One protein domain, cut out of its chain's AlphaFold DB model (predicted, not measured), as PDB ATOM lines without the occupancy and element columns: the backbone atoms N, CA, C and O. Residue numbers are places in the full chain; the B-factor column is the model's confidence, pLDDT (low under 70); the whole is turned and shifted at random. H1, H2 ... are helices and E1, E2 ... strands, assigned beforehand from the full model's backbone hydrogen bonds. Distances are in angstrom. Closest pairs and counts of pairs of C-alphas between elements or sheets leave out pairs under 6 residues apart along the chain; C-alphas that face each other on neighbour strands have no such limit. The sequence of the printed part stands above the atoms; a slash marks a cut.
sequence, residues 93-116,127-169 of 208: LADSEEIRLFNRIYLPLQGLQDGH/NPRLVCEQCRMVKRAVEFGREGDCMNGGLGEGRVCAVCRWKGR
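What this domain is: This is residues 93 to 116 and 127 to 169 of the 208 residues of an uncharacterized protein of Ascobolus immersus RN42 (UniProt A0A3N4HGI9). A small hairpin, E1 and E2, lies near the middle, with H1 on one side and H2 and H3 toward the other; a long loop, residues 145 to 161, joins H2 to H3. The 67 printed residues, under half in named elements, run H1 E1 E2 H2 H3, class mixed. The whole is compact, radius of gyration of the C-alphas 11.3 A, spanning 32 by 28 by 20 A.

How they stand to each other: Start at H1, residues 96 to 106, with every O i to N i+4 pair within hydrogen-bond range. Next find the antiparallel hairpin E1, residues 129 to 131, and E2, residues 138 to 140, with N 130 and O 139 within hydrogen-bond range at 2.8 A. The closest C-alphas of H1 and E1, Ile 99 and Val 131, are 6.9 A apart. H2, residues 141 to 144, is too short for such helix pairs; H3, residues 162 to 169, has 3 of 4. They only just touch, with 3 pairs of C-alphas within 8 A, the closest Phe 144 and Ala 162, 4.8 A.

Where its parts are: From C-alpha 96 at (146.121, 146.672, 156.666) H1 runs 15.0 A from first to last C-alpha; H3 runs 11.0 A and ends at C-alpha 169 at (148.912, 169.422, 157.121).

The domain as a whole: Across the cut, C-alphas 116 and 127 are 15.3 A apart. See pLDDT under 70 at residues 113 to 116 and 146 to 158.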
ATOM      1  N   LEU A  93     149.976 147.609 164.705       97.31
ATOM      2  CA  LEU A  93     149.679 146.530 163.772       97.31
ATOM      3  C   LEU A  93     150.623 146.623 162.565       97.31
ATOM      4  O   LEU A  93     150.970 147.712 162.105       97.31
ATOM      5  N   ALA A  94     151.069 145.476 162.073       97.00
ATOM      6  CA  ALA A  94     152.021 145.323 160.991       97.00
ATOM      7  C   ALA A  94     151.475 145.850 159.664       97.00
ATOM      8  O   ALA A  94     152.201 146.562 158.971       97.00
ATOM      9  N   ASP A  95     150.215 145.572 159.317       95.75
ATOM     10  CA  ASP A  95     149.643 145.914 158.011       95.75
ATOM     11  C   ASP A  95     148.119 146.150 158.033       95.75
ATOM     12  O   ASP A  95     147.467 146.155 159.079       95.75
ATOM     13  N   SER A  96     147.550 146.414 156.853       94.38
ATOM     14  CA  SER A  96     146.121 146.672 156.666       94.38
ATOM     15  C   SER A  96     145.236 145.453 156.922       94.38
ATOM     16  O   SER A  96     144.093 145.627 157.341       94.38
ATOM     17  N   GLU A  97     145.725 144.233 156.684       95.31
ATOM     18  CA  GLU A  97     144.959 143.015 156.971       95.31
ATOM     19  C   GLU A  97     144.869 142.782 158.475       95.31
ATOM     20  O   GLU A  97     143.799 142.459 158.993       95.31
ATOM     21  N   GLU A  98     145.947 143.052 159.207       95.75
ATOM     22  CA  GLU A  98     145.948 142.998 160.664       95.75
ATOM     23  C   GLU A  98     145.034 144.077 161.270       95.75
ATOM     24  O   GLU A  98     144.297 143.792 162.216       95.75
ATOM     25  N   ILE A  99     144.976 145.280 160.680       94.12
ATOM     26  CA  ILE A  99     143.991 146.319 161.044       94.12
ATOM     27  C   ILE A  99     142.560 145.820 160.838       94.12
ATOM     28  O   ILE A  99     141.724 145.964 161.733       94.12
ATOM     29  N   ARG A 100     142.257 145.224 159.681       91.44
ATOM     30  CA  ARG A 100     140.925 144.664 159.403       91.44
ATOM     31  C   ARG A 100     140.572 143.559 160.389       91.44
ATOM     32  O   ARG A 100     139.459 143.548 160.913       91.44
ATOM     33  N   LEU A 101     141.516 142.665 160.676       93.50
ATOM     34  CA  LEU A 101     141.347 141.586 161.641       93.50
ATOM     35  C   LEU A 101     141.077 142.133 163.046       93.50
ATOM     36  O   LEU A 101     140.113 141.712 163.686       93.50
ATOM     37  N   PHE A 102     141.883 143.098 163.498       93.38
ATOM     38  CA  PHE A 102     141.705 143.761 164.785       93.38
ATOM     39  C   PHE A 102     140.324 144.407 164.871       93.38
ATOM     40  O   PHE A 102     139.590 144.179 165.829       93.38
ATOM     41  N   ASN A 103     139.941 145.165 163.845       89.38
ATOM     42  CA  ASN A 103     138.661 145.853 163.805       89.38
ATOM     43  C   ASN A 103     137.487 144.869 163.851       89.38
ATOM     44  O   ASN A 103     136.552 145.075 164.619       89.38
ATOM     45  N   ARG A 104     137.566 143.773 163.091       89.56
ATOM     46  CA  ARG A 104     136.537 142.729 163.048       89.56
ATOM     47  C   ARG A 104     136.367 142.007 164.384       89.56
ATOM     48  O   ARG A 104     135.246 141.687 164.750       89.56
ATOM     49  N   ILE A 105     137.464 141.716 165.083       90.75
ATOM     50  CA  ILE A 105     137.424 140.929 166.325       90.75
ATOM     51  C   ILE A 105     137.144 141.819 167.541       90.75
ATOM     52  O   ILE A 105     136.344 141.449 168.394       90.75
ATOM     53  N   TYR A 106     137.783 142.986 167.639       87.88
ATOM     54  CA  TYR A 106     137.844 143.748 168.889       87.88
ATOM     55  C   TYR A 106     136.929 144.964 168.961       87.88
ATOM     56  O   TYR A 106     136.606 145.371 170.074       87.88
ATOM     57  N   LEU A 107     136.504 145.568 167.845       83.94
ATOM     58  CA  LEU A 107     135.543 146.680 167.916       83.94
ATOM     59  C   LEU A 107     134.153 146.224 168.382       83.94
ATOM     60  O   LEU A 107     133.604 146.887 169.264       83.94
ATOM     61  N   PRO A 108     133.613 145.075 167.919       85.19
ATOM     62  CA  PRO A 108     132.331 144.578 168.412       85.19
ATOM     63  C   PRO A 108     132.317 144.361 169.927       85.19
ATOM     64  O   PRO A 108     131.339 144.684 170.593       85.19
ATOM     65  N   LEU A 109     133.433 143.874 170.481       82.94
ATOM     66  CA  LEU A 109     133.596 143.647 171.921       82.94
ATOM     67  C   LEU A 109     133.621 144.947 172.739       82.94
ATOM     68  O   LEU A 109     133.452 144.908 173.951       82.94
ATOM     69  N   GLN A 110     133.836 146.091 172.087       80.50
ATOM     70  CA  GLN A 110     133.827 147.418 172.705       80.50
ATOM     71  C   GLN A 110     132.473 148.126 172.548       80.50
ATOM     72  O   GLN A 110     132.374 149.309 172.857       80.50
ATOM     73  N   GLY A 111     131.446 147.431 172.041       78.25
ATOM     74  CA  GLY A 111     130.136 148.024 171.757       78.25
ATOM     75  C   GLY A 111     130.121 148.915 170.513       78.25
ATOM     76  O   GLY A 111     129.183 149.679 170.325       78.25
ATOM     77  N   LEU A 112     131.150 148.828 169.663       70.81
ATOM     78  CA  LEU A 112     131.250 149.553 168.399       70.81
ATOM     79  C   LEU A 112     130.912 148.599 167.245       70.81
ATOM     80  O   LEU A 112     131.810 148.094 166.569       70.81
ATOM     81  N   GLN A 113     129.625 148.314 167.038       67.81
ATOM     82  CA  GLN A 113     129.145 147.666 165.810       67.81
ATOM     83  C   GLN A 113     128.496 148.716 164.898       67.81
ATOM     84  O   GLN A 113     127.765 149.588 165.359       67.81
ATOM     85  N   ASP A 114     128.814 148.652 163.604       62.50
ATOM     86  CA  ASP A 114     128.085 149.312 162.509       62.50
ATOM     87  C   ASP A 114     127.848 150.828 162.630       62.50
ATOM     88  O   ASP A 114     126.878 151.370 162.108       62.50
ATOM     89  N   GLY A 115     128.766 151.542 163.288       56.22
ATOM     90  CA  GLY A 115     128.735 153.006 163.364       56.22
ATOM     91  C   GLY A 115     127.678 153.567 164.318       56.22
ATOM     92  O   GLY A 115     127.544 154.783 164.413       56.22
ATOM     93  N   HIS A 116     126.970 152.714 165.061       57.31
ATOM     94  CA  HIS A 116     126.041 153.147 166.095       57.31
ATOM     95  C   HIS A 116     126.737 153.079 167.456       57.31
ATOM     96  O   HIS A 116     126.863 152.019 168.064       57.31
ATOM     97  N   ASN A 127     136.523 153.688 176.999       79.44
ATOM     98  CA  ASN A 127     137.505 154.399 176.186       79.44
ATOM     99  C   ASN A 127     137.949 153.424 175.092       79.44
ATOM    100  O   ASN A 127     138.909 152.678 175.331       79.44
ATOM    101  N   PRO A 128     137.257 153.341 173.935       86.50
ATOM    102  CA  PRO A 128     137.582 152.314 172.976       86.50
ATOM    103  C   PRO A 128     138.985 152.536 172.424       86.50
ATOM    104  O   PRO A 128     139.470 153.666 172.278       86.50
ATOM    105  N   ARG A 129     139.650 151.423 172.135       89.38
ATOM    106  CA  ARG A 129     140.930 151.395 171.449       89.38
ATOM    107  C   ARG A 129     140.669 151.272 169.956       89.38
ATOM    108  O   ARG A 129     140.137 150.268 169.486       89.38
ATOM    109  N   LEU A 130     141.055 152.309 169.232       90.38
ATOM    110  CA  LEU A 130     140.937 152.419 167.786       90.38
ATOM    111  C   LEU A 130     142.324 152.318 167.154       90.38
ATOM    112  O   LEU A 130     143.335 152.604 167.799       90.38
ATOM    113  N   VAL A 131     142.379 151.949 165.877       93.19
ATOM    114  CA  VAL A 131     143.640 151.866 165.135       93.19
ATOM    115  C   VAL A 131     143.733 153.004 164.134       93.19
ATOM    116  O   VAL A 131     142.780 153.281 163.412       93.19
ATOM    117  N   CYS A 132     144.882 153.676 164.111       93.25
ATOM    118  CA  CYS A 132     145.170 154.691 163.108       93.25
ATOM    119  C   CYS A 132     145.560 154.019 161.791       93.25
ATOM    120  O   CYS A 132     146.528 153.273 161.768       93.25
ATOM    121  N   GLU A 133     144.893 154.314 160.683       92.56
ATOM    122  CA  GLU A 133     145.207 153.713 159.379       92.56
ATOM    123  C   GLU A 133     146.545 154.195 158.804       92.56
ATOM    124  O   GLU A 133     147.198 153.469 158.058       92.56
ATOM    125  N   GLN A 134     146.999 155.386 159.207       92.94
ATOM    126  CA  GLN A 134     148.256 155.957 158.726       92.94
ATOM    127  C   GLN A 134     149.475 155.433 159.500       92.94
ATOM    128  O   GLN A 134     150.424 154.948 158.894       92.94
ATOM    129  N   CYS A 135     149.471 155.506 160.839       94.56
ATOM    130  CA  CYS A 135     150.606 155.036 161.653       94.56
ATOM    131  C   CYS A 135     150.436 153.633 162.238       94.56
ATOM    132  O   CYS A 135     151.339 153.155 162.915       94.56
ATOM    133  N   ARG A 136     149.282 152.991 162.026       95.94
ATOM    134  CA  ARG A 136     148.952 151.631 162.492       95.94
ATOM    135  C   ARG A 136     149.008 151.433 164.009       95.94
ATOM    136  O   ARG A 136     148.974 150.306 164.489       95.94
ATOM    137  N   MET A 137     149.065 152.521 164.778       95.75
ATOM    138  CA  MET A 137     149.082 152.489 166.241       95.75
ATOM    139  C   MET A 137     147.674 152.282 166.804       95.75
ATOM    140  O   MET A 137     146.722 152.932 166.359       95.75
ATOM    141  N   VAL A 138     147.572 151.440 167.831       94.12
ATOM    142  CA  VAL A 138     146.366 151.202 168.626       94.12
ATOM    143  C   VAL A 138     146.302 152.234 169.754       94.12
ATOM    144  O   VAL A 138     147.064 152.178 170.721       94.12
ATOM    145  N   LYS A 139     145.368 153.173 169.649       92.56
ATOM    146  CA  LYS A 139     145.256 154.361 170.501       92.56
ATOM    147  C   LYS A 139     143.881 154.468 171.139       92.56
ATOM    148  O   LYS A 139     142.924 153.860 170.668       92.56
ATOM    149  N   ARG A 140     143.761 155.257 172.201       89.62
ATOM    150  CA  ARG A 140     142.454 155.596 172.780       89.62
ATOM    151  C   ARG A 140     141.680 156.495 171.819       89.62
ATOM    152  O   ARG A 140     142.278 157.303 171.113       89.62
ATOM    153  N   ALA A 141     140.355 156.400 171.831       87.50
ATOM    154  CA  ALA A 141     139.483 157.214 170.982       87.50
ATOM    155  C   ALA A 141     139.752 158.724 171.085       87.50
ATOM    156  O   ALA A 141     139.796 159.406 170.064       87.50
ATOM    157  N   VAL A 142     140.042 159.222 172.291       85.12
ATOM    158  CA  VAL A 142     140.393 160.632 172.544       85.12
ATOM    159  C   VAL A 142     141.624 161.115 171.762       85.12
ATOM    160  O   VAL A 142     141.789 162.308 171.526       85.12
ATOM    161  N   GLU A 143     142.490 160.205 171.305       90.00
ATOM    162  CA  GLU A 143     143.682 160.534 170.513       90.00
ATOM    163  C   GLU A 143     143.378 160.737 169.014       90.00
ATOM    164  O   GLU A 143     144.280 161.063 168.234       90.00
ATOM    165  N   PHE A 144     142.128 160.543 168.578       87.50
ATOM    166  CA  PHE A 144     141.687 160.748 167.191       87.50
ATOM    167  C   PHE A 144     141.045 162.122 166.936       87.50
ATOM    168  O   PHE A 144     140.810 162.471 165.776       87.50
ATOM    169  N   GLY A 145     140.827 162.934 167.974       82.94
ATOM    170  CA  GLY A 145     140.210 164.263 167.874       82.94
ATOM    171  C   GLY A 145     139.094 164.465 168.897       82.94
ATOM    172  O   GLY A 145     138.841 163.582 169.713       82.94
ATOM    173  N   ARG A 146     138.448 165.642 168.871       65.25
ATOM    174  CA  ARG A 146     137.337 165.956 169.786       65.25
ATOM    175  C   ARG A 146     136.176 164.982 169.559       65.25
ATOM    176  O   ARG A 146     135.916 164.603 168.418       65.25
ATOM    177  N   GLU A 147     135.495 164.606 170.643       54.22
ATOM    178  CA  GLU A 147     134.222 163.872 170.615       54.22
ATOM    179  C   GLU A 147     133.266 164.578 169.641       54.22
ATOM    180  O   GLU A 147     132.838 165.702 169.886       54.22
ATOM    181  N   GLY A 148     133.031 163.962 168.482       54.75
ATOM    182  CA  GLY A 148     132.270 164.544 167.372       54.75
ATOM    183  C   GLY A 148     132.982 164.423 166.024       54.75
ATOM    184  O   GLY A 148     132.373 163.988 165.054       54.75
ATOM    185  N   ASP A 149     134.290 164.681 165.955       55.72
ATOM    186  CA  ASP A 149     135.034 164.608 164.684       55.72
ATOM    187  C   ASP A 149     135.388 163.166 164.289       55.72
ATOM    188  O   ASP A 149     135.610 162.870 163.120       55.72
ATOM    189  N   CYS A 150     135.484 162.257 165.264       52.44
ATOM    190  CA  CYS A 150     135.897 160.869 165.042       52.44
ATOM    191  C   CYS A 150     134.749 159.905 164.705       52.44
ATOM    192  O   CYS A 150     135.031 158.801 164.247       52.44
ATOM    193  N   MET A 151     133.493 160.303 164.941       54.03
ATOM    194  CA  MET A 151     132.309 159.446 164.753       54.03
ATOM    195  C   MET A 151     131.367 159.942 163.647       54.03
ATOM    196  O   MET A 151     130.505 159.185 163.213       54.03
ATOM    197  N   ASN A 152     131.521 161.189 163.180       51.84
ATOM    198  CA  ASN A 152     130.683 161.743 162.109       51.84
ATOM    199  C   ASN A 152     131.155 161.346 160.702       51.84
ATOM    200  O   ASN A 152     130.354 161.338 159.771       51.84
ATOM    201  N   GLY A 153     132.430 160.976 160.544       50.59
ATOM    202  CA  GLY A 153     132.862 160.208 159.383       50.59
ATOM    203  C   GLY A 153     132.358 158.787 159.581       50.59
ATOM    204  O   GLY A 153     132.804 158.109 160.508       50.59
ATOM    205  N   GLY A 154     131.405 158.335 158.761       53.09
ATOM    206  CA  GLY A 154     131.016 156.924 158.758       53.09
ATOM    207  C   GLY A 154     132.266 156.041 158.684       53.09
ATOM    208  O   GLY A 154     133.307 156.487 158.205       53.09
ATOM    209  N   LEU A 155     132.180 154.782 159.122       54.09
ATOM    210  CA  LEU A 155     133.295 153.813 159.149       54.09
ATOM    211  C   LEU A 155     134.110 153.681 157.832       54.09
ATOM    212  O   LEU A 155     135.100 152.951 157.819       54.09
ATOM    213  N   GLY A 156     133.700 154.341 156.742       49.78
ATOM    214  CA  GLY A 156     134.394 154.448 155.462       49.78
ATOM    215  C   GLY A 156     135.332 155.654 155.265       49.78
ATOM    216  O   GLY A 156     136.116 155.604 154.323       49.78
ATOM    217  N   GLU A 157     135.319 156.703 156.099       56.28
ATOM    218  CA  GLU A 157     136.342 157.763 156.034       56.28
ATOM    219  C   GLU A 157     137.485 157.427 156.996       56.28
ATOM    220  O   GLU A 157     137.308 157.380 158.213       56.28
ATOM    221  N   GLY A 158     138.652 157.115 156.427       66.81
ATOM    222  CA  GLY A 158     139.764 156.468 157.119       66.81
ATOM    223  C   GLY A 158     140.099 157.034 158.502       66.81
ATOM    224  O   GLY A 158     140.189 158.246 158.726       66.81
ATOM    225  N   ARG A 159     140.334 156.136 159.464       85.19
ATOM    226  CA  ARG A 159     140.621 156.509 160.856       85.19
ATOM    227  C   ARG A 159     142.048 157.019 161.012       85.19
ATOM    228  O   ARG A 159     142.970 156.257 161.283       85.19
ATOM    229  N   VAL A 160     142.247 158.331 160.904       90.25
ATOM    230  CA  VAL A 160     143.557 158.974 161.110       90.25
ATOM    231  C   VAL A 160     143.615 159.663 162.473       90.25
ATOM    232  O   VAL A 160     142.815 160.557 162.768       90.25
ATOM    233  N   CYS A 161     144.582 159.272 163.313       91.44
ATOM    234  CA  CYS A 161     144.767 159.875 164.636       91.44
ATOM    235  C   CYS A 161     145.176 161.356 164.548       91.44
ATOM    236  O   CYS A 161     145.736 161.798 163.540       91.44
ATOM    237  N   ALA A 162     144.968 162.117 165.627       88.69
ATOM    238  CA  ALA A 162     145.233 163.556 165.657       88.69
ATOM    239  C   ALA A 162     146.688 163.904 165.291       88.69
ATOM    240  O   ALA A 162     146.932 164.870 164.569       88.69
ATOM    241  N   VAL A 163     147.648 163.075 165.721       89.50
ATOM    242  CA  VAL A 163     149.080 163.237 165.408       89.50
ATOM    243  C   VAL A 163     149.341 163.115 163.905       89.50
ATOM    244  O   VAL A 163     149.998 163.970 163.318       89.50
ATOM    245  N   CYS A 164     148.811 162.073 163.268       90.88
ATOM    246  CA  CYS A 164     148.972 161.843 161.832       90.88
ATOM    247  C   CYS A 164     148.280 162.930 161.000       90.88
ATOM    248  O   CYS A 164     148.878 163.467 160.071       90.88
ATOM    249  N   ARG A 165     147.070 163.337 161.406       88.50
ATOM    250  CA  ARG A 165     146.338 164.446 160.779       88.50
ATOM    251  C   ARG A 165     147.105 165.762 160.880       88.50
ATOM    252  O   ARG A 165     147.067 166.576 159.964       88.50
ATOM    253  N   TRP A 166     147.789 165.995 162.001       86.25
ATOM    254  CA  TRP A 166     148.638 167.168 162.155       86.25
ATOM    255  C   TRP A 166     149.848 167.119 161.215       86.25
ATOM    256  O   TRP A 166     150.078 168.109 160.529       86.25
ATOM    257  N   LYS A 167     150.549 165.979 161.113       86.62
ATOM    258  CA  LYS A 167     151.707 165.817 160.211       86.62
ATOM    259  C   LYS A 167     151.352 166.074 158.740       86.62
ATOM    260  O   LYS A 167     152.003 166.894 158.101       86.62
ATOM    261  N   GLY A 168     150.254 165.496 158.246       83.06
ATOM    262  CA  GLY A 168     149.836 165.665 156.844       83.06
ATOM    263  C   GLY A 168     149.483 167.108 156.439       83.06
ATOM    264  O   GLY A 168     149.523 167.452 155.260       83.06
ATOM    265  N   ARG A 169     149.168 167.993 157.399       77.00
ATOM    266  CA  ARG A 169     148.912 169.422 157.121       77.00
ATOM    267  C   ARG A 169     150.177 170.249 156.900       77.00
ATOM    268  O   ARG A 169     150.069 171.342 156.353       77.00
TER     269      ARG A 169